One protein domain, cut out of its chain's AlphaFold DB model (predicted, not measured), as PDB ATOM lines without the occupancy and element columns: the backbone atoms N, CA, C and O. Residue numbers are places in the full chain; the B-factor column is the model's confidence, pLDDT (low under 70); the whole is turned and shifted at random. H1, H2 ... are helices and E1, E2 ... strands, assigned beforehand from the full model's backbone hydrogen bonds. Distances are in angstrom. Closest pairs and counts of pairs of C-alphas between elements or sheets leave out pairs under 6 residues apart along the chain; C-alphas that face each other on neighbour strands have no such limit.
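What this domain is: This is residues 6 to 139 of the 148 residues of an uncharacterized protein of Chloroflexi bacterium (UniProt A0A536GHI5). A long, twisted sheet of four strands has H1 packed along one face over E2, while H4 runs past edge strand E4 and H2 and H3 sit at one end of the sheet, near the start of E3 and the end of E4. The printed part has 134 residues with named elements in the order H1 H2 E1 E2 E3 E4 H3 H4; the antiparallel sheet runs E1 E2 E3 E4, and the class is mixed, helices and strands. It is compact, with a radius of gyration of the C-alphas of 16.4 A, but elongated, spanning 47 by 27 by 26 A.

Where its parts are: The strands are E1, residues 44 to 48, E2, 53 to 58, E3, 63 to 73, 33.4 A long, and E4, 79 to 89, 32.6 A. H1, residues 6 to 22, 24.2 A, begins at C-alpha 6 (191.030, 184.836, 105.735). H2 is residues 31 to 36, H3 is 92 to 104, 18.1 A, and H4 is 108 to 127, 28.3 A, ending at C-alpha 127 (199.933, 183.504, 113.810).

How they stand to each other: The strands form a meander, each the antiparallel neighbour of the one before, in three hairpins: N 45 and O 57 are 2.8 A apart, N 56 and O 67 2.8 A, N 66 and O 86 2.8 A. H1, H3 and H4 on one face make two layers, helices over a sheet. H1 has a height over the sheet of 9.0 A and runs along E2, at 6 degrees on the local plane. H2 only grazes the sheet with residues 35 to 36. H1 and H4 only just touch, with 3 pairs of C-alphas within 8 A, the closest Val 8 and Leu 127, 6.8 A. H2 and H3 only just touch, with 3 such pairs, the closest Leu 35 and Leu 98, 7.0 A. H3 and H4 touch only at the corner, only just, with 3 such pairs, the closest Leu 102 and Leu 108, 6.3 A, about perpendicular at 85 degrees. In H1, H2, H3 and H4 every O i to N i+4 pair is within hydrogen-bond range.

The domain as a whole: The C-alphas farthest apart, Gly 29 and Ala 75, are 50.2 A apart. The printed part has no cut and no long link. Residues 128 to 139 hold no named element, and residues 103 to 108 stand free. Mean pLDDT of the printed part is 86.6; residue 106 alone is under 70.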
ATOM      1  N   GLU A   6     190.964 186.080 106.504       90.00
ATOM      2  CA  GLU A   6     191.030 184.836 105.735       90.00
ATOM      3  C   GLU A   6     192.345 184.078 105.958       90.00
ATOM      4  O   GLU A   6     192.322 182.883 106.228       90.00
ATOM      5  N   VAL A   7     193.483 184.781 105.969       90.81
ATOM      6  CA  VAL A   7     194.796 184.171 106.219       90.81
ATOM      7  C   VAL A   7     194.869 183.645 107.649       90.81
ATOM      8  O   VAL A   7     195.334 182.533 107.889       90.81
ATOM      9  N   VAL A   8     194.383 184.423 108.620       92.12
ATOM     10  CA  VAL A   8     194.352 183.998 110.026       92.12
ATOM     11  C   VAL A   8     193.413 182.805 110.229       92.12
ATOM     12  O   VAL A   8     193.748 181.903 110.994       92.12
ATOM     13  N   HIS A   9     192.266 182.771 109.546       94.06
ATOM     14  CA  HIS A   9     191.319 181.652 109.588       94.06
ATOM     15  C   HIS A   9     191.932 180.363 109.032       94.06
ATOM     16  O   HIS A   9     191.931 179.357 109.743       94.06
ATOM     17  N   ASP A  10     192.540 180.408 107.845       94.19
ATOM     18  CA  ASP A  10     193.181 179.241 107.226       94.19
ATOM     19  C   ASP A  10     194.300 178.682 108.119       94.19
ATOM     20  O   ASP A  10     194.342 177.487 108.421       94.19
ATOM     21  N   ARG A  11     195.152 179.565 108.653       94.38
ATOM     22  CA  ARG A  11     196.214 179.189 109.598       94.38
ATOM     23  C   ARG A  11     195.664 178.551 110.871       94.38
ATOM     24  O   ARG A  11     196.214 177.569 111.361       94.38
ATOM     25  N   LEU A  12     194.571 179.084 111.417       93.88
ATOM     26  CA  LEU A  12     193.910 178.505 112.588       93.88
ATOM     27  C   LEU A  12     193.338 177.111 112.301       93.88
ATOM     28  O   LEU A  12     193.411 176.243 113.174       93.88
ATOM     29  N   LEU A  13     192.797 176.873 111.103       94.94
ATOM     30  CA  LEU A  13     192.330 175.547 110.694       94.94
ATOM     31  C   LEU A  13     193.486 174.551 110.558       94.94
ATOM     32  O   LEU A  13     193.354 173.421 111.032       94.94
ATOM     33  N   GLU A  14     194.621 174.963 109.985       94.56
ATOM     34  CA  GLU A  14     195.829 174.130 109.900       94.56
ATOM     35  C   GLU A  14     196.329 173.724 111.294       94.56
ATOM     36  O   GLU A  14     196.517 172.536 111.572       94.56
ATOM     37  N   LEU A  15     196.479 174.689 112.209       92.50
ATOM     38  CA  LEU A  15     196.905 174.411 113.585       92.50
ATOM     39  C   LEU A  15     195.875 173.563 114.346       92.50
ATOM     40  O   LEU A  15     196.243 172.656 115.095       92.50
ATOM     41  N   GLY A  16     194.580 173.807 114.129       91.31
ATOM     42  CA  GLY A  16     193.501 173.005 114.701       91.31
ATOM     43  C   GLY A  16     193.527 171.550 114.221       91.31
ATOM     44  O   GLY A  16     193.343 170.633 115.024       91.31
ATOM     45  N   ALA A  17     193.797 171.316 112.934       91.56
ATOM     46  CA  ALA A  17     193.946 169.972 112.383       91.56
ATOM     47  C   ALA A  17     195.139 169.242 113.015       91.56
ATOM     48  O   ALA A  17     194.989 168.105 113.460       91.56
ATOM     49  N   ARG A  18     196.280 169.924 113.167       91.44
ATOM     50  CA  ARG A  18     197.441 169.363 113.870       91.44
ATOM     51  C   ARG A  18     197.132 169.026 115.321       91.44
ATOM     52  O   ARG A  18     197.451 167.932 115.769       91.44
ATOM     53  N   LEU A  19     196.442 169.908 116.046       88.19
ATOM     54  CA  LEU A  19     195.988 169.611 117.407       88.19
ATOM     55  C   LEU A  19     195.125 168.338 117.438       88.19
ATOM     56  O   LEU A  19     195.319 167.481 118.292       88.19
ATOM     57  N   ARG A  20     194.182 168.183 116.505       89.38
ATOM     58  CA  ARG A  20     193.338 166.982 116.425       89.38
ATOM     59  C   ARG A  20     194.151 165.708 116.190       89.38
ATOM     60  O   ARG A  20     193.837 164.683 116.797       89.38
ATOM     61  N   ASP A  21     195.138 165.776 115.306       88.75
ATOM     62  CA  ASP A  21     195.828 164.598 114.777       88.75
ATOM     63  C   ASP A  21     197.060 164.201 115.613       88.75
ATOM     64  O   ASP A  21     197.425 163.026 115.648       88.75
ATOM     65  N   GLU A  22     197.665 165.149 116.337       87.88
ATOM     66  CA  GLU A  22     198.951 164.969 117.029       87.88
ATOM     67  C   GLU A  22     198.860 165.024 118.564       87.88
ATOM     68  O   GLU A  22     199.870 164.847 119.248       87.88
ATOM     69  N   LEU A  23     197.673 165.250 119.141       83.06
ATOM     70  CA  LEU A  23     197.508 165.271 120.598       83.06
ATOM     71  C   LEU A  23     197.974 163.947 121.235       83.06
ATOM     72  O   LEU A  23     197.501 162.869 120.850       83.06
ATOM     73  N   PRO A  24     198.843 163.999 122.261       80.75
ATOM     74  CA  PRO A  24     199.373 162.793 122.856       80.75
ATOM     75  C   PRO A  24     198.278 162.074 123.652       80.75
ATOM     76  O   PRO A  24     197.385 162.705 124.233       80.75
ATOM     77  N   PRO A  25     198.331 160.734 123.714       83.56
ATOM     78  CA  PRO A  25     197.373 159.976 124.494       83.56
ATOM     79  C   PRO A  25     197.523 160.289 125.985       83.56
ATOM     80  O   PRO A  25     198.625 160.411 126.522       83.56
ATOM     81  N   ILE A  26     196.394 160.340 126.684       83.75
ATOM     82  CA  ILE A  26     196.372 160.506 128.133       83.75
ATOM     83  C   ILE A  26     196.825 159.193 128.777       83.75
ATOM     84  O   ILE A  26     196.148 158.165 128.669       83.75
ATOM     85  N   GLN A  27     197.968 159.223 129.462       85.00
ATOM     86  CA  GLN A  27     198.538 158.027 130.078       85.00
ATOM     87  C   GLN A  27     197.656 157.506 131.232       85.00
ATOM     88  O   GLN A  27     197.223 158.302 132.077       85.00
ATOM     89  N   PRO A  28     197.401 156.183 131.315       86.31
ATOM     90  CA  PRO A  28     196.701 155.575 132.446       86.31
ATOM     91  C   PRO A  28     197.370 155.903 133.787       86.31
ATOM     92  O   PRO A  28     198.588 156.013 133.872       86.31
ATOM     93  N   GLY A  29     196.573 156.055 134.847       82.31
ATOM     94  CA  GLY A  29     197.082 156.333 136.197       82.31
ATOM     95  C   GLY A  29     197.511 157.783 136.447       82.31
ATOM     96  O   GLY A  29     197.805 158.138 137.586       82.31
ATOM     97  N   THR A  30     197.494 158.649 135.429       83.69
ATOM     98  CA  THR A  30     197.743 160.083 135.618       83.69
ATOM     99  C   THR A  30     196.552 160.796 136.264       83.69
ATOM    100  O   THR A  30     195.394 160.363 136.193       83.69
ATOM    101  N   GLN A  31     196.824 161.958 136.856       76.06
ATOM    102  CA  GLN A  31     195.785 162.864 137.342       76.06
ATOM    103  C   GLN A  31     194.846 163.308 136.210       76.06
ATOM    104  O   GLN A  31     193.636 163.374 136.416       76.06
ATOM    105  N   ALA A  32     195.380 163.540 135.005       77.00
ATOM    106  CA  ALA A  32     194.595 163.867 133.818       77.00
ATOM    107  C   ALA A  32     193.643 162.724 133.428       77.00
ATOM    108  O   ALA A  32     192.455 162.976 133.232       77.00
ATOM    109  N   ALA A  33     194.120 161.470 133.411       82.12
ATOM    110  CA  ALA A  33     193.273 160.301 133.149       82.12
ATOM    111  C   ALA A  33     192.145 160.174 134.170       82.12
ATOM    112  O   ALA A  33     190.993 159.914 133.819       82.12
ATOM    113  N   THR A  34     192.482 160.408 135.441       79.88
ATOM    114  CA  THR A  34     191.509 160.409 136.526       79.88
ATOM    115  C   THR A  34     190.474 161.493 136.278       79.88
ATOM    116  O   THR A  34     189.310 161.161 136.128       79.88
ATOM    117  N   LEU A  35     190.863 162.764 136.158       76.31
ATOM    118  CA  LEU A  35     189.945 163.894 135.979       76.31
ATOM    119  C   LEU A  35     189.055 163.740 134.742       76.31
ATOM    120  O   LEU A  35     187.829 163.786 134.865       76.31
ATOM    121  N   LEU A  36     189.655 163.484 133.581       79.00
ATOM    122  CA  LEU A  36     188.956 163.375 132.303       79.00
ATOM    123  C   LEU A  36     188.165 162.068 132.173       79.00
ATOM    124  O   LEU A  36     187.289 161.970 131.315       79.00
ATOM    125  N   GLY A  37     188.410 161.076 133.038       77.38
ATOM    126  CA  GLY A  37     187.723 159.784 133.005       77.38
ATOM    127  C   GLY A  37     187.967 159.010 131.715       77.38
ATOM    128  O   GLY A  37     187.095 158.267 131.273       77.38
ATOM    129  N   VAL A  38     189.113 159.246 131.083       80.50
ATOM    130  CA  VAL A  38     189.541 158.603 129.844       80.50
ATOM    131  C   VAL A  38     191.044 158.373 129.922       80.50
ATOM    132  O   VAL A  38     191.787 159.221 130.408       80.50
ATOM    133  N   SER A  39     191.486 157.220 129.440       81.38
ATOM    134  CA  SER A  39     192.884 156.938 129.136       81.38
ATOM    135  C   SER A  39     193.004 156.617 127.645       81.38
ATOM    136  O   SER A  39     192.063 156.109 127.033       81.38
ATOM    137  N   GLY A  40     194.146 156.953 127.046       83.00
ATOM    138  CA  GLY A  40     194.361 156.871 125.601       83.00
ATOM    139  C   GLY A  40     194.011 158.169 124.867       83.00
ATOM    140  O   GLY A  40     194.061 159.256 125.442       83.00
ATOM    141  N   THR A  41     193.699 158.066 123.575       82.44
ATOM    142  CA  THR A  41     193.495 159.231 122.702       82.44
ATOM    143  C   THR A  41     192.304 160.079 123.147       82.44
ATOM    144  O   THR A  41     191.156 159.607 123.174       82.44
ATOM    145  N   LEU A  42     192.575 161.353 123.439       81.62
ATOM    146  CA  LEU A  42     191.548 162.372 123.602       81.62
ATOM    147  C   LEU A  42     191.023 162.728 122.209       81.62
ATOM    148  O   LEU A  42     191.739 163.297 121.398       81.62
ATOM    149  N   GLY A  43     189.782 162.355 121.906       86.88
ATOM    150  CA  GLY A  43     189.187 162.744 120.632       86.88
ATOM    151  C   GLY A  43     188.943 164.250 120.614       86.88
ATOM    152  O   GLY A  43     188.348 164.770 121.559       86.88
ATOM    153  N   VAL A  44     189.371 164.929 119.555       90.12
ATOM    154  CA  VAL A  44     189.104 166.350 119.309       90.12
ATOM    155  C   VAL A  44     188.383 166.495 117.975       90.12
ATOM    156  O   VAL A  44     188.609 165.742 117.034       90.12
ATOM    157  N   GLU A  45     187.463 167.439 117.911       93.69
ATOM    158  CA  GLU A  45     186.766 167.847 116.704       93.69
ATOM    159  C   GLU A  45     187.004 169.338 116.506       93.69
ATOM    160  O   GLU A  45     186.856 170.116 117.450       93.69
ATOM    161  N   VAL A  46     187.360 169.709 115.281       94.44
ATOM    162  CA  VAL A  46     187.509 171.095 114.836       94.44
ATOM    163  C   VAL A  46     186.457 171.325 113.764       94.44
ATOM    164  O   VAL A  46     186.423 170.606 112.765       94.44
ATOM    165  N   ALA A  47     185.566 172.279 114.004       95.19
ATOM    166  CA  ALA A  47     184.454 172.601 113.131       95.19
ATOM    167  C   ALA A  47     184.595 174.038 112.627       95.19
ATOM    168  O   ALA A  47     184.472 174.990 113.399       95.19
ATOM    169  N   ASP A  48     184.800 174.184 111.320       95.56
ATOM    170  CA  ASP A  48     184.691 175.474 110.648       95.56
ATOM    171  C   ASP A  48     183.218 175.920 110.636       95.56
ATOM    172  O   ASP A  48     182.333 175.213 110.143       95.56
ATOM    173  N   ARG A  49     182.938 177.079 111.239       93.56
ATOM    174  CA  ARG A  49     181.601 177.696 111.284       93.56
ATOM    175  C   ARG A  49     181.482 178.869 110.315       93.56
ATOM    176  O   ARG A  49     180.516 179.629 110.391       93.56
ATOM    177  N   GLY A  50     182.441 179.000 109.406       90.31
ATOM    178  CA  GLY A  50     182.554 180.073 108.437       90.31
ATOM    179  C   GLY A  50     183.770 180.961 108.712       90.31
ATOM    180  O   GLY A  50     184.461 180.805 109.720       90.31
ATOM    181  N   PRO A  51     183.984 181.991 107.876       88.06
ATOM    182  CA  PRO A  51     185.251 182.732 107.790       88.06
ATOM    183  C   PRO A  51     185.616 183.539 109.045       88.06
ATOM    184  O   PRO A  51     186.641 184.210 109.086       88.06
ATOM    185  N   ARG A  52     184.747 183.553 110.061       92.38
ATOM    186  CA  ARG A  52     184.930 184.318 111.298       92.38
ATOM    187  C   ARG A  52     184.856 183.477 112.562       92.38
ATOM    188  O   ARG A  52     184.919 184.051 113.648       92.38
ATOM    189  N   ARG A  53     184.668 182.159 112.450       94.88
ATOM    190  CA  ARG A  53     184.476 181.319 113.627       94.88
ATOM    191  C   ARG A  53     184.917 179.879 113.412       94.88
ATOM    192  O   ARG A  53     184.468 179.221 112.480       94.88
ATOM    193  N   ILE A  54     185.711 179.379 114.353       95.88
ATOM    194  CA  ILE A  54     186.110 177.973 114.444       95.88
ATOM    195  C   ILE A  54     185.727 177.473 115.837       95.88
ATOM    196  O   ILE A  54     186.106 178.072 116.842       95.88
ATOM    197  N   ASP A  55     184.974 176.379 115.906       95.31
ATOM    198  CA  ASP A  55     184.682 175.708 117.171       95.31
ATOM    199  C   ASP A  55     185.614 174.498 117.332       95.31
ATOM    200  O   ASP A  55     185.828 173.731 116.394       95.31
ATOM    201  N   VAL A  56     186.124 174.281 118.542       91.94
ATOM    202  CA  VAL A  56     186.940 173.115 118.901       91.94
ATOM    203  C   VAL A  56     186.276 172.405 120.068       91.94
ATOM    204  O   VAL A  56     185.850 173.039 121.027       91.94
ATOM    205  N   ARG A  57     186.166 171.078 120.045       92.12
ATOM    206  CA  ARG A  57     185.640 170.334 121.194       92.12
ATOM    207  C   ARG A  57     186.298 168.987 121.368       92.12
ATOM    208  O   ARG A  57     186.586 168.284 120.409       92.12
ATOM    209  N   THR A  58     186.442 168.585 122.617       89.62
ATOM    210  CA  THR A  58     186.756 167.198 122.956       89.62
ATOM    211  C   THR A  58     185.508 166.323 122.789       89.62
ATOM    212  O   THR A  58     184.407 166.681 123.213       89.62
ATOM    213  N   THR A  59     185.665 165.161 122.162       87.88
ATOM    214  CA  THR A  59     184.573 164.222 121.848       87.88
ATOM    215  C   THR A  59     184.502 163.048 122.825       87.88
ATOM    216  O   THR A  59     183.525 162.296 122.829       87.88
ATOM    217  N   ARG A  60     185.512 162.895 123.689       85.06
ATOM    218  CA  ARG A  60     185.624 161.826 124.691       85.06
ATOM    219  C   ARG A  60     185.896 162.390 126.081       85.06
ATOM    220  O   ARG A  60     186.324 163.528 126.228       85.06
ATOM    221  N   GLY A  61     185.666 161.554 127.090       82.88
ATOM    222  CA  GLY A  61     185.866 161.896 128.494       82.88
ATOM    223  C   GLY A  61     184.596 162.383 129.190       82.88
ATOM    224  O   GLY A  61     183.626 162.818 128.562       82.88
ATOM    225  N   ARG A  62     184.623 162.266 130.520       84.69
ATOM    226  CA  ARG A  62     183.568 162.719 131.437       84.69
ATOM    227  C   ARG A  62     183.669 164.209 131.762       84.69
ATOM    228  O   ARG A  62     182.723 164.789 132.273       84.69
ATOM    229  N   ILE A  63     184.829 164.813 131.520       83.44
ATOM    230  CA  ILE A  63     185.037 166.258 131.544       83.44
ATOM    231  C   ILE A  63     185.505 166.624 130.145       83.44
ATOM    232  O   ILE A  63     186.531 166.122 129.694       83.44
ATOM    233  N   ARG A  64     184.728 167.455 129.458       85.44
ATOM    234  CA  ARG A  64     184.984 167.870 128.082       85.44
ATOM    235  C   ARG A  64     185.446 169.316 128.049       85.44
ATOM    236  O   ARG A  64     184.871 170.156 128.730       85.44
ATOM    237  N   GLY A  65     186.460 169.608 127.249       87.50
ATOM    238  CA  GLY A  65     186.771 170.963 126.809       87.50
ATOM    239  C   GLY A  65     185.980 171.307 125.551       87.50
ATOM    240  O   GLY A  65     185.919 170.499 124.622       87.50
ATOM    241  N   GLU A  66     185.388 172.491 125.525       90.69
ATOM    242  CA  GLU A  66     184.853 173.145 124.334       90.69
ATOM    243  C   GLU A  66     185.532 174.503 124.192       90.69
ATOM    244  O   GLU A  66     185.772 175.183 125.186       90.69
ATOM    245  N   GLY A  67     185.835 174.902 122.970       90.62
ATOM    246  CA  GLY A  67     186.446 176.170 122.643       90.62
ATOM    247  C   GLY A  67     185.777 176.802 121.435       90.62
ATOM    248  O   GLY A  67     185.302 176.103 120.542       90.62
ATOM    249  N   ALA A  68     185.729 178.127 121.414       93.06
ATOM    250  CA  ALA A  68     185.297 178.898 120.259       93.06
ATOM    251  C   ALA A  68     186.334 179.978 119.979       93.06
ATOM    252  O   ALA A  68     186.720 180.711 120.891       93.06
ATOM    253  N   VAL A  69     186.771 180.055 118.727       93.56
ATOM    254  CA  VAL A  69     187.694 181.067 118.228       93.56
ATOM    255  C   VAL A  69     186.915 181.983 117.297       93.56
ATOM    256  O   VAL A  69     186.468 181.552 116.238       93.56
ATOM    257  N   ASP A  70     186.733 183.235 117.706       94.75
ATOM    258  CA  ASP A  70     186.098 184.277 116.907       94.75
ATOM    259  C   ASP A  70     187.175 185.175 116.276       94.75
ATOM    260  O   ASP A  70     188.092 185.650 116.949       94.75
ATOM    261  N   ILE A  71     187.036 185.429 114.977       94.44
ATOM    262  CA  ILE A  71     187.988 186.174 114.148       94.44
ATOM    263  C   ILE A  71     187.300 187.451 113.666       94.44
ATOM    264  O   ILE A  71     186.253 187.411 113.010       94.44
ATOM    265  N   LYS A  72     187.873 188.608 114.006       93.25
ATOM    266  CA  LYS A  72     187.305 189.920 113.674       93.25
ATOM    267  C   LYS A  72     188.329 190.802 112.961       93.25
ATOM    268  O   LYS A  72     189.430 190.967 113.486       93.25
ATOM    269  N   PRO A  73     187.972 191.420 111.821       91.31
ATOM    270  CA  PRO A  73     188.821 192.433 111.212       91.31
ATOM    271  C   PRO A  73     188.911 193.673 112.107       91.31
ATOM    272  O   PRO A  73     187.972 194.002 112.837       91.31
ATOM    273  N   THR A  74     190.028 194.379 112.002       87.62
ATOM    274  CA  THR A  74     190.225 195.721 112.558       87.62
ATOM    275  C   THR A  74     190.291 196.752 111.430       87.62
ATOM    276  O   THR A  74     190.376 196.388 110.261       87.62
ATOM    277  N   ALA A  75     190.237 198.040 111.772       83.94
ATOM    278  CA  ALA A  75     190.275 199.123 110.786       83.94
ATOM    279  C   ALA A  75     191.635 199.270 110.072       83.94
ATOM    280  O   ALA A  75     191.685 199.869 109.004       83.94
ATOM    281  N   ASP A  76     192.707 198.706 110.638       83.44
ATOM    282  CA  ASP A  76     194.080 198.813 110.126       83.44
ATOM    283  C   ASP A  76     194.520 197.548 109.358       83.44
ATOM    284  O   ASP A  76     195.695 197.189 109.394       83.44
ATOM    285  N   ASP A  77     193.582 196.790 108.778       74.06
ATOM    286  CA  ASP A  77     193.819 195.487 108.122       74.06
ATOM    287  C   ASP A  77     194.459 194.396 109.012       74.06
ATOM    288  O   ASP A  77     194.872 193.338 108.535       74.06
ATOM    289  N   ARG A  78     194.496 194.603 110.335       82.88
ATOM    290  CA  ARG A  78     194.873 193.570 111.316       82.88
ATOM    291  C   ARG A  78     193.668 192.723 111.713       82.88
ATOM    292  O   ARG A  78     192.522 193.165 111.588       82.88
ATOM    293  N   THR A  79     193.923 191.560 112.301       89.69
ATOM    294  CA  THR A  79     192.882 190.664 112.817       89.69
ATOM    295  C   THR A  79     192.942 190.555 114.335       89.69
ATOM    296  O   THR A  79     193.994 190.336 114.925       89.69
ATOM    297  N   THR A  80     191.784 190.683 114.978       90.88
ATOM    298  CA  THR A  80     191.589 190.319 116.384       90.88
ATOM    299  C   THR A  80     191.091 188.883 116.463       90.88
ATOM    300  O   THR A  80     190.060 188.552 115.874       90.88
ATOM    301  N   VAL A  81     191.796 188.056 117.233       91.31
ATOM    302  CA  VAL A  81     191.382 186.691 117.574       91.31
ATOM    303  C   VAL A  81     190.920 186.683 119.026       91.31
ATOM    304  O   VAL A  81     191.613 187.174 119.912       91.31
ATOM    305  N   SER A  82     189.727 186.155 119.280       91.94
ATOM    306  CA  SER A  82     189.201 185.942 120.629       91.94
ATOM    307  C   SER A  82     188.934 184.462 120.829       91.94
ATOM    308  O   SER A  82     188.289 183.844 119.988       91.94
ATOM    309  N   MET A  83     189.403 183.901 121.939       90.06
ATOM    310  CA  MET A  83     189.182 182.499 122.276       90.06
ATOM    311  C   MET A  83     188.401 182.388 123.580       90.06
ATOM    312  O   MET A  83     188.753 182.993 124.589       90.06
ATOM    313  N   VAL A  84     187.344 181.585 123.562       90.25
ATOM    314  CA  VAL A  84     186.613 181.167 124.760       90.25
ATOM    315  C   VAL A  84     186.873 179.687 124.961       90.25
ATOM    316  O   VAL A  84     186.737 178.931 124.008       90.25
ATOM    317  N   ALA A  85     187.201 179.273 126.184       87.38
ATOM    318  CA  ALA A  85     187.313 177.871 126.571       87.38
ATOM    319  C   ALA A  85     186.335 177.563 127.713       87.38
ATOM    320  O   ALA A  85     186.230 178.308 128.686       87.38
ATOM    321  N   ILE A  86     185.611 176.454 127.595       87.12
ATOM    322  CA  ILE A  86     184.599 175.994 128.541       87.12
ATOM    323  C   ILE A  86     184.928 174.555 128.927       87.12
ATOM    324  O   ILE A  86     185.043 173.677 128.074       87.12
ATOM    325  N   VAL A  87     185.021 174.298 130.229       84.88
ATOM    326  CA  VAL A  87     185.177 172.947 130.773       84.88
ATOM    327  C   VAL A  87     183.808 172.441 131.223       84.88
ATOM    328  O   VAL A  87     183.238 172.934 132.195       84.88
ATOM    329  N   LYS A  88     183.263 171.457 130.507       85.56
ATOM    330  CA  LYS A  88     181.946 170.862 130.745       85.56
ATOM    331  C   LYS A  88     182.059 169.447 131.321       85.56
ATOM    332  O   LYS A  88     182.366 168.509 130.581       85.56
ATOM    333  N   PRO A  89     181.773 169.239 132.615       86.50
ATOM    334  CA  PRO A  89     181.544 167.898 133.139       86.50
ATOM    335  C   PRO A  89     180.238 167.309 132.578       86.50
ATOM    336  O   PRO A  89     179.217 167.988 132.487       86.50
ATOM    337  N   THR A  90     180.251 166.027 132.217       85.12
ATOM    338  CA  THR A  90     179.080 165.292 131.732       85.12
ATOM    339  C   THR A  90     178.495 164.441 132.857       85.12
ATOM    340  O   THR A  90     179.030 163.384 133.200       85.12
ATOM    341  N   GLY A  91     177.373 164.895 133.415       82.94
ATOM    342  CA  GLY A  91     176.641 164.195 134.469       82.94
ATOM    343  C   GLY A  91     177.101 164.533 135.890       82.94
ATOM    344  O   GLY A  91     178.173 165.089 136.122       82.94
ATOM    345  N   PHE A  92     176.261 164.175 136.864       83.56
ATOM    346  CA  PHE A  92     176.406 164.578 138.268       83.56
ATOM    347  C   PHE A  92     177.735 164.136 138.903       83.56
ATOM    348  O   PHE A  92     178.405 164.935 139.554       83.56
ATOM    349  N   GLY A  93     178.161 162.890 138.667       82.62
ATOM    350  CA  GLY A  93     179.413 162.366 139.225       82.62
ATOM    351  C   GLY A  93     180.660 163.100 138.719       82.62
ATOM    352  O   GLY A  93     181.579 163.356 139.495       82.62
ATOM    353  N   ALA A  94     180.685 163.497 137.442       83.25
ATOM    354  CA  ALA A  94     181.781 164.283 136.879       83.25
ATOM    355  C   ALA A  94     181.821 165.699 137.473       83.25
ATOM    356  O   ALA A  94     182.903 166.192 137.789       83.25
ATOM    357  N   SER A  95     180.656 166.320 137.694       85.00
ATOM    358  CA  SER A  95     180.557 167.629 138.350       85.00
ATOM    359  C   SER A  95     181.060 167.587 139.792       85.00
ATOM    360  O   SER A  95     181.830 168.458 140.189       85.00
ATOM    361  N   LEU A  96     180.690 166.551 140.559       84.38
ATOM    362  CA  LEU A  96     181.191 166.363 141.923       84.38
ATOM    363  C   LEU A  96     182.706 166.158 141.955       84.38
ATOM    364  O   LEU A  96     183.380 166.770 142.775       84.38
ATOM    365  N   MET A  97     183.252 165.330 141.061       81.88
ATOM    366  CA  MET A  97     184.697 165.100 141.010       81.88
ATOM    367  C   MET A  97     185.475 166.339 140.579       81.88
ATOM    368  O   MET A  97     186.516 166.614 141.165       81.88
ATOM    369  N   LEU A  98     184.977 167.105 139.604       82.25
ATOM    370  CA  LEU A  98     185.594 168.376 139.229       82.25
ATOM    371  C   LEU A  98     185.535 169.373 140.393       82.25
ATOM    372  O   LEU A  98     186.550 169.977 140.723       82.25
ATOM    373  N   GLY A  99     184.388 169.493 141.067       83.06
ATOM    374  CA  GLY A  99     184.243 170.338 142.254       83.06
ATOM    375  C   GLY A  99     185.192 169.935 143.386       83.06
ATOM    376  O   GLY A  99     185.892 170.780 143.936       83.06
ATOM    377  N   ALA A 100     185.284 168.637 143.688       83.75
ATOM    378  CA  ALA A 100     186.198 168.103 144.694       83.75
ATOM    379  C   ALA A 100     187.671 168.319 144.311       83.75
ATOM    380  O   ALA A 100     188.484 168.663 145.168       83.75
ATOM    381  N   ALA A 101     188.025 168.164 143.032       79.81
ATOM    382  CA  ALA A 101     189.370 168.438 142.538       79.81
ATOM    383  C   ALA A 101     189.729 169.923 142.671       79.81
ATOM    384  O   ALA A 101     190.784 170.247 143.205       79.81
ATOM    385  N   LEU A 102     188.837 170.832 142.270       81.62
ATOM    386  CA  LEU A 102     189.053 172.275 142.406       81.62
ATOM    387  C   LEU A 102     189.154 172.709 143.878       81.62
ATOM    388  O   LEU A 102     189.996 173.541 144.208       81.62
ATOM    389  N   ALA A 103     188.358 172.115 144.771       82.25
ATOM    390  CA  ALA A 103     188.398 172.408 146.204       82.25
ATOM    391  C   ALA A 103     189.660 171.859 146.897       82.25
ATOM    392  O   ALA A 103     190.249 172.528 147.742       82.25
ATOM    393  N   SER A 104     190.087 170.644 146.540       79.25
ATOM    394  CA  SER A 104     191.267 169.991 147.130       79.25
ATOM    395  C   SER A 104     192.590 170.471 146.529       79.25
ATOM    396  O   SER A 104     193.639 170.334 147.157       79.25
ATOM    397  N   MET A 105     192.558 171.056 145.330       75.62
ATOM    398  CA  MET A 105     193.740 171.493 144.593       75.62
ATOM    399  C   MET A 105     193.614 172.976 144.228       75.62
ATOM    400  O   MET A 105     193.379 173.319 143.069       75.62
ATOM    401  N   PRO A 106     193.866 173.893 145.178       69.12
ATOM    402  CA  PRO A 106     193.765 175.342 144.954       69.12
ATOM    403  C   PRO A 106     194.767 175.904 143.924       69.12
ATOM    404  O   PRO A 106     194.745 177.096 143.603       69.12
ATOM    405  N   ARG A 107     195.680 175.067 143.413       82.06
ATOM    406  CA  ARG A 107     196.572 175.389 142.288       82.06
ATOM    407  C   ARG A 107     196.070 174.860 140.946       82.06
ATOM    408  O   ARG A 107     196.514 175.375 139.934       82.06
ATOM    409  N   LEU A 108     195.143 173.901 140.919       78.50
ATOM    410  CA  LEU A 108     194.658 173.284 139.682       78.50
ATOM    411  C   LEU A 108     193.944 174.300 138.789       78.50
ATOM    412  O   LEU A 108     194.219 174.369 137.599       78.50
ATOM    413  N   GLN A 109     193.076 175.137 139.368       78.88
ATOM    414  CA  GLN A 109     192.414 176.200 138.610       78.88
ATOM    415  C   GLN A 109     193.429 177.166 137.992       78.88
ATOM    416  O   GLN A 109     193.320 177.486 136.815       78.88
ATOM    417  N   ARG A 110     194.437 177.586 138.769       84.12
ATOM    418  CA  ARG A 110     195.522 178.438 138.265       84.12
ATOM    419  C   ARG A 110     196.307 177.749 137.159       84.12
ATOM    420  O   ARG A 110     196.439 178.319 136.098       84.12
ATOM    421  N   GLN A 111     196.700 176.491 137.336       81.94
ATOM    422  CA  GLN A 111     197.400 175.726 136.300       81.94
ATOM    423  C   GLN A 111     196.610 175.619 134.990       81.94
ATOM    424  O   GLN A 111     197.213 175.663 133.921       81.94
ATOM    425  N   ILE A 112     195.282 175.478 135.065       79.25
ATOM    426  CA  ILE A 112     194.415 175.476 133.881       79.25
ATOM    427  C   ILE A 112     194.429 176.854 133.214       79.25
ATOM    428  O   ILE A 112     194.631 176.927 132.008       79.25
ATOM    429  N   VAL A 113     194.247 177.933 133.984       82.88
ATOM    430  CA  VAL A 113     194.266 179.310 133.461       82.88
ATOM    431  C   VAL A 113     195.633 179.648 132.861       82.88
ATOM    432  O   VAL A 113     195.699 179.975 131.684       82.88
ATOM    433  N   ASP A 114     196.721 179.438 133.603       85.81
ATOM    434  CA  ASP A 114     198.099 179.674 133.157       85.81
ATOM    435  C   ASP A 114     198.454 178.830 131.918       85.81
ATOM    436  O   ASP A 114     199.325 179.190 131.128       85.81
ATOM    437  N   GLY A 115     197.851 177.646 131.773       83.00
ATOM    438  CA  GLY A 115     198.012 176.790 130.597       83.00
ATOM    439  C   GLY A 115     197.266 177.324 129.374       83.00
ATOM    440  O   GLY A 115     197.806 177.291 128.272       83.00
ATOM    441  N   LEU A 116     196.048 177.840 129.569       83.19
ATOM    442  CA  LEU A 116     195.254 178.470 128.511       83.19
ATOM    443  C   LEU A 116     195.886 179.782 128.034       83.19
ATOM    444  O   LEU A 116     195.941 180.007 126.829       83.19
ATOM    445  N   GLU A 117     196.382 180.610 128.955       85.81
ATOM    446  CA  GLU A 117     197.076 181.864 128.634       85.81
ATOM    447  C   GLU A 117     198.341 181.596 127.815       85.81
ATOM    448  O   GLU A 117     198.470 182.120 126.714       85.81
ATOM    449  N   ARG A 118     199.207 180.679 128.269       86.19
ATOM    450  CA  ARG A 118     200.399 180.281 127.499       86.19
ATOM    451  C   ARG A 118     200.052 179.711 126.127       86.19
ATOM    452  O   ARG A 118     200.678 180.079 125.144       86.19
ATOM    453  N   GLY A 119     199.036 178.852 126.043       84.88
ATOM    454  CA  GLY A 119     198.589 178.307 124.761       84.88
ATOM    455  C   GLY A 119     198.065 179.385 123.806       84.88
ATOM    456  O   GLY A 119     198.250 179.270 122.595       84.88
ATOM    457  N   PHE A 120     197.434 180.436 124.334       86.19
ATOM    458  CA  PHE A 120     196.999 181.579 123.537       86.19
ATOM    459  C   PHE A 120     198.177 182.450 123.084       86.19
ATOM    460  O   PHE A 120     198.211 182.836 121.919       86.19
ATOM    461  N   ASP A 121     199.154 182.709 123.953       87.44
ATOM    462  CA  ASP A 121     200.367 183.455 123.602       87.44
ATOM    463  C   ASP A 121     201.187 182.727 122.524       87.44
ATOM    464  O   ASP A 121     201.598 183.341 121.537       87.44
ATOM    465  N   ASP A 122     201.348 181.406 122.651       87.94
ATOM    466  CA  ASP A 122     202.017 180.564 121.652       87.94
ATOM    467  C   ASP A 122     201.280 180.596 120.305       87.94
ATOM    468  O   ASP A 122     201.899 180.688 119.240       87.94
ATOM    469  N   LEU A 123     199.944 180.551 120.335       87.81
ATOM    470  CA  LEU A 123     199.113 180.671 119.140       87.81
ATOM    471  C   LEU A 123     199.256 182.055 118.497       87.81
ATOM    472  O   LEU A 123     199.422 182.153 117.282       87.81
ATOM    473  N   ALA A 124     199.226 183.122 119.295       87.94
ATOM    474  CA  ALA A 124     199.411 184.484 118.816       87.94
ATOM    475  C   ALA A 124     200.795 184.663 118.173       87.94
ATOM    476  O   ALA A 124     200.892 185.245 117.094       87.94
ATOM    477  N   ALA A 125     201.849 184.106 118.777       88.75
ATOM    478  CA  ALA A 125     203.202 184.123 118.228       88.75
ATOM    479  C   ALA A 125     203.313 183.335 116.911       88.75
ATOM    480  O   ALA A 125     203.958 183.795 115.968       88.75
ATOM    481  N   ALA A 126     202.658 182.173 116.812       88.31
ATOM    482  CA  ALA A 126     202.618 181.394 115.578       88.31
ATOM    483  C   ALA A 126     201.885 182.149 114.460       88.31
ATOM    484  O   ALA A 126     202.405 182.274 113.352       88.31
ATOM    485  N   LEU A 127     200.710 182.709 114.760       89.00
ATOM    486  CA  LEU A 127     199.933 183.504 113.810       89.00
ATOM    487  C   LEU A 127     200.651 184.790 113.403       89.00
ATOM    488  O   LEU A 127     200.440 185.236 112.282       89.00
ATOM    489  N   ALA A 128     201.513 185.337 114.272       87.75
ATOM    490  CA  ALA A 128     202.358 186.509 114.037       87.75
ATOM    491  C   ALA A 128     203.499 186.285 113.018       87.75
ATOM    492  O   ALA A 128     204.161 187.247 112.622       87.75
ATOM    493  N   LYS A 129     203.740 185.048 112.565       88.38
ATOM    494  CA  LYS A 129     204.799 184.761 111.588       88.38
ATOM    495  C   LYS A 129     204.490 185.376 110.206       88.38
ATOM    496  O   LYS A 129     203.351 185.297 109.735       88.38
ATOM    497  N   PRO A 130     205.485 185.984 109.531       87.38
ATOM    498  CA  PRO A 130     205.408 186.328 108.110       87.38
ATOM    499  C   PRO A 130     205.121 185.108 107.221       87.38
ATOM    500  O   PRO A 130     205.437 183.987 107.602       87.38
ATOM    501  N   ASP A 131     204.553 185.321 106.034       86.69
ATOM    502  CA  ASP A 131     204.117 184.234 105.140       86.69
ATOM    503  C   ASP A 131     205.280 183.367 104.644       86.69
ATOM    504  O   ASP A 131     205.147 182.155 104.549       86.69
ATOM    505  N   ASP A 132     206.442 183.973 104.405       87.88
ATOM    506  CA  ASP A 132     207.693 183.298 104.048       87.88
ATOM    507  C   ASP A 132     208.304 182.483 105.203       87.88
ATOM    508  O   ASP A 132     209.212 181.684 104.987       87.88
ATOM    509  N   GLN A 133     207.801 182.673 106.425       88.12
ATOM    510  CA  GLN A 133     208.213 181.976 107.647       88.12
ATOM    511  C   GLN A 133     207.084 181.119 108.233       88.12
ATOM    512  O   GLN A 133     207.255 180.508 109.293       88.12
ATOM    513  N   TRP A 134     205.915 181.099 107.585       91.44
ATOM    514  CA  TRP A 134     204.799 180.273 108.005       91.44
ATOM    515  C   TRP A 134     205.093 178.822 107.652       91.44
ATOM    516  O   TRP A 134     205.153 178.438 106.488       91.44
ATOM    517  N   ASP A 135     205.234 178.013 108.690       88.44
ATOM    518  CA  ASP A 135     205.213 176.568 108.577       88.44
ATOM    519  C   ASP A 135     204.424 176.030 109.760       88.44
ATOM    520  O   ASP A 135     204.888 176.085 110.910       88.44
ATOM    521  N   ALA A 136     203.225 175.522 109.469       87.12
ATOM    522  CA  ALA A 136     202.368 174.917 110.464       87.12
ATOM    523  C   ALA A 136     203.118 173.828 111.227       87.12
ATOM    524  O   ALA A 136     202.945 173.788 112.435       87.12
ATOM    525  N   ALA A 137     203.986 173.024 110.589       87.06
ATOM    526  CA  ALA A 137     204.716 171.907 111.198       87.06
ATOM    527  C   ALA A 137     205.693 172.337 112.307       87.06
ATOM    528  O   ALA A 137     205.950 171.570 113.233       87.06
ATOM    529  N   THR A 138     206.185 173.578 112.266       85.56
ATOM    530  CA  THR A 138     207.099 174.120 113.292       85.56
ATOM    531  C   THR A 138     206.402 174.509 114.594       85.56
ATOM    532  O   THR A 138     207.066 174.776 115.595       85.56
ATOM    533  N   TRP A 139     205.070 174.584 114.606       86.56
ATOM    534  CA  TRP A 139     204.315 174.805 115.836       86.56
ATOM    535  C   TRP A 139     204.309 173.528 116.685       86.56
ATOM    536  O   TRP A 139     204.193 172.427 116.158       86.56
TER     537      TRP A 139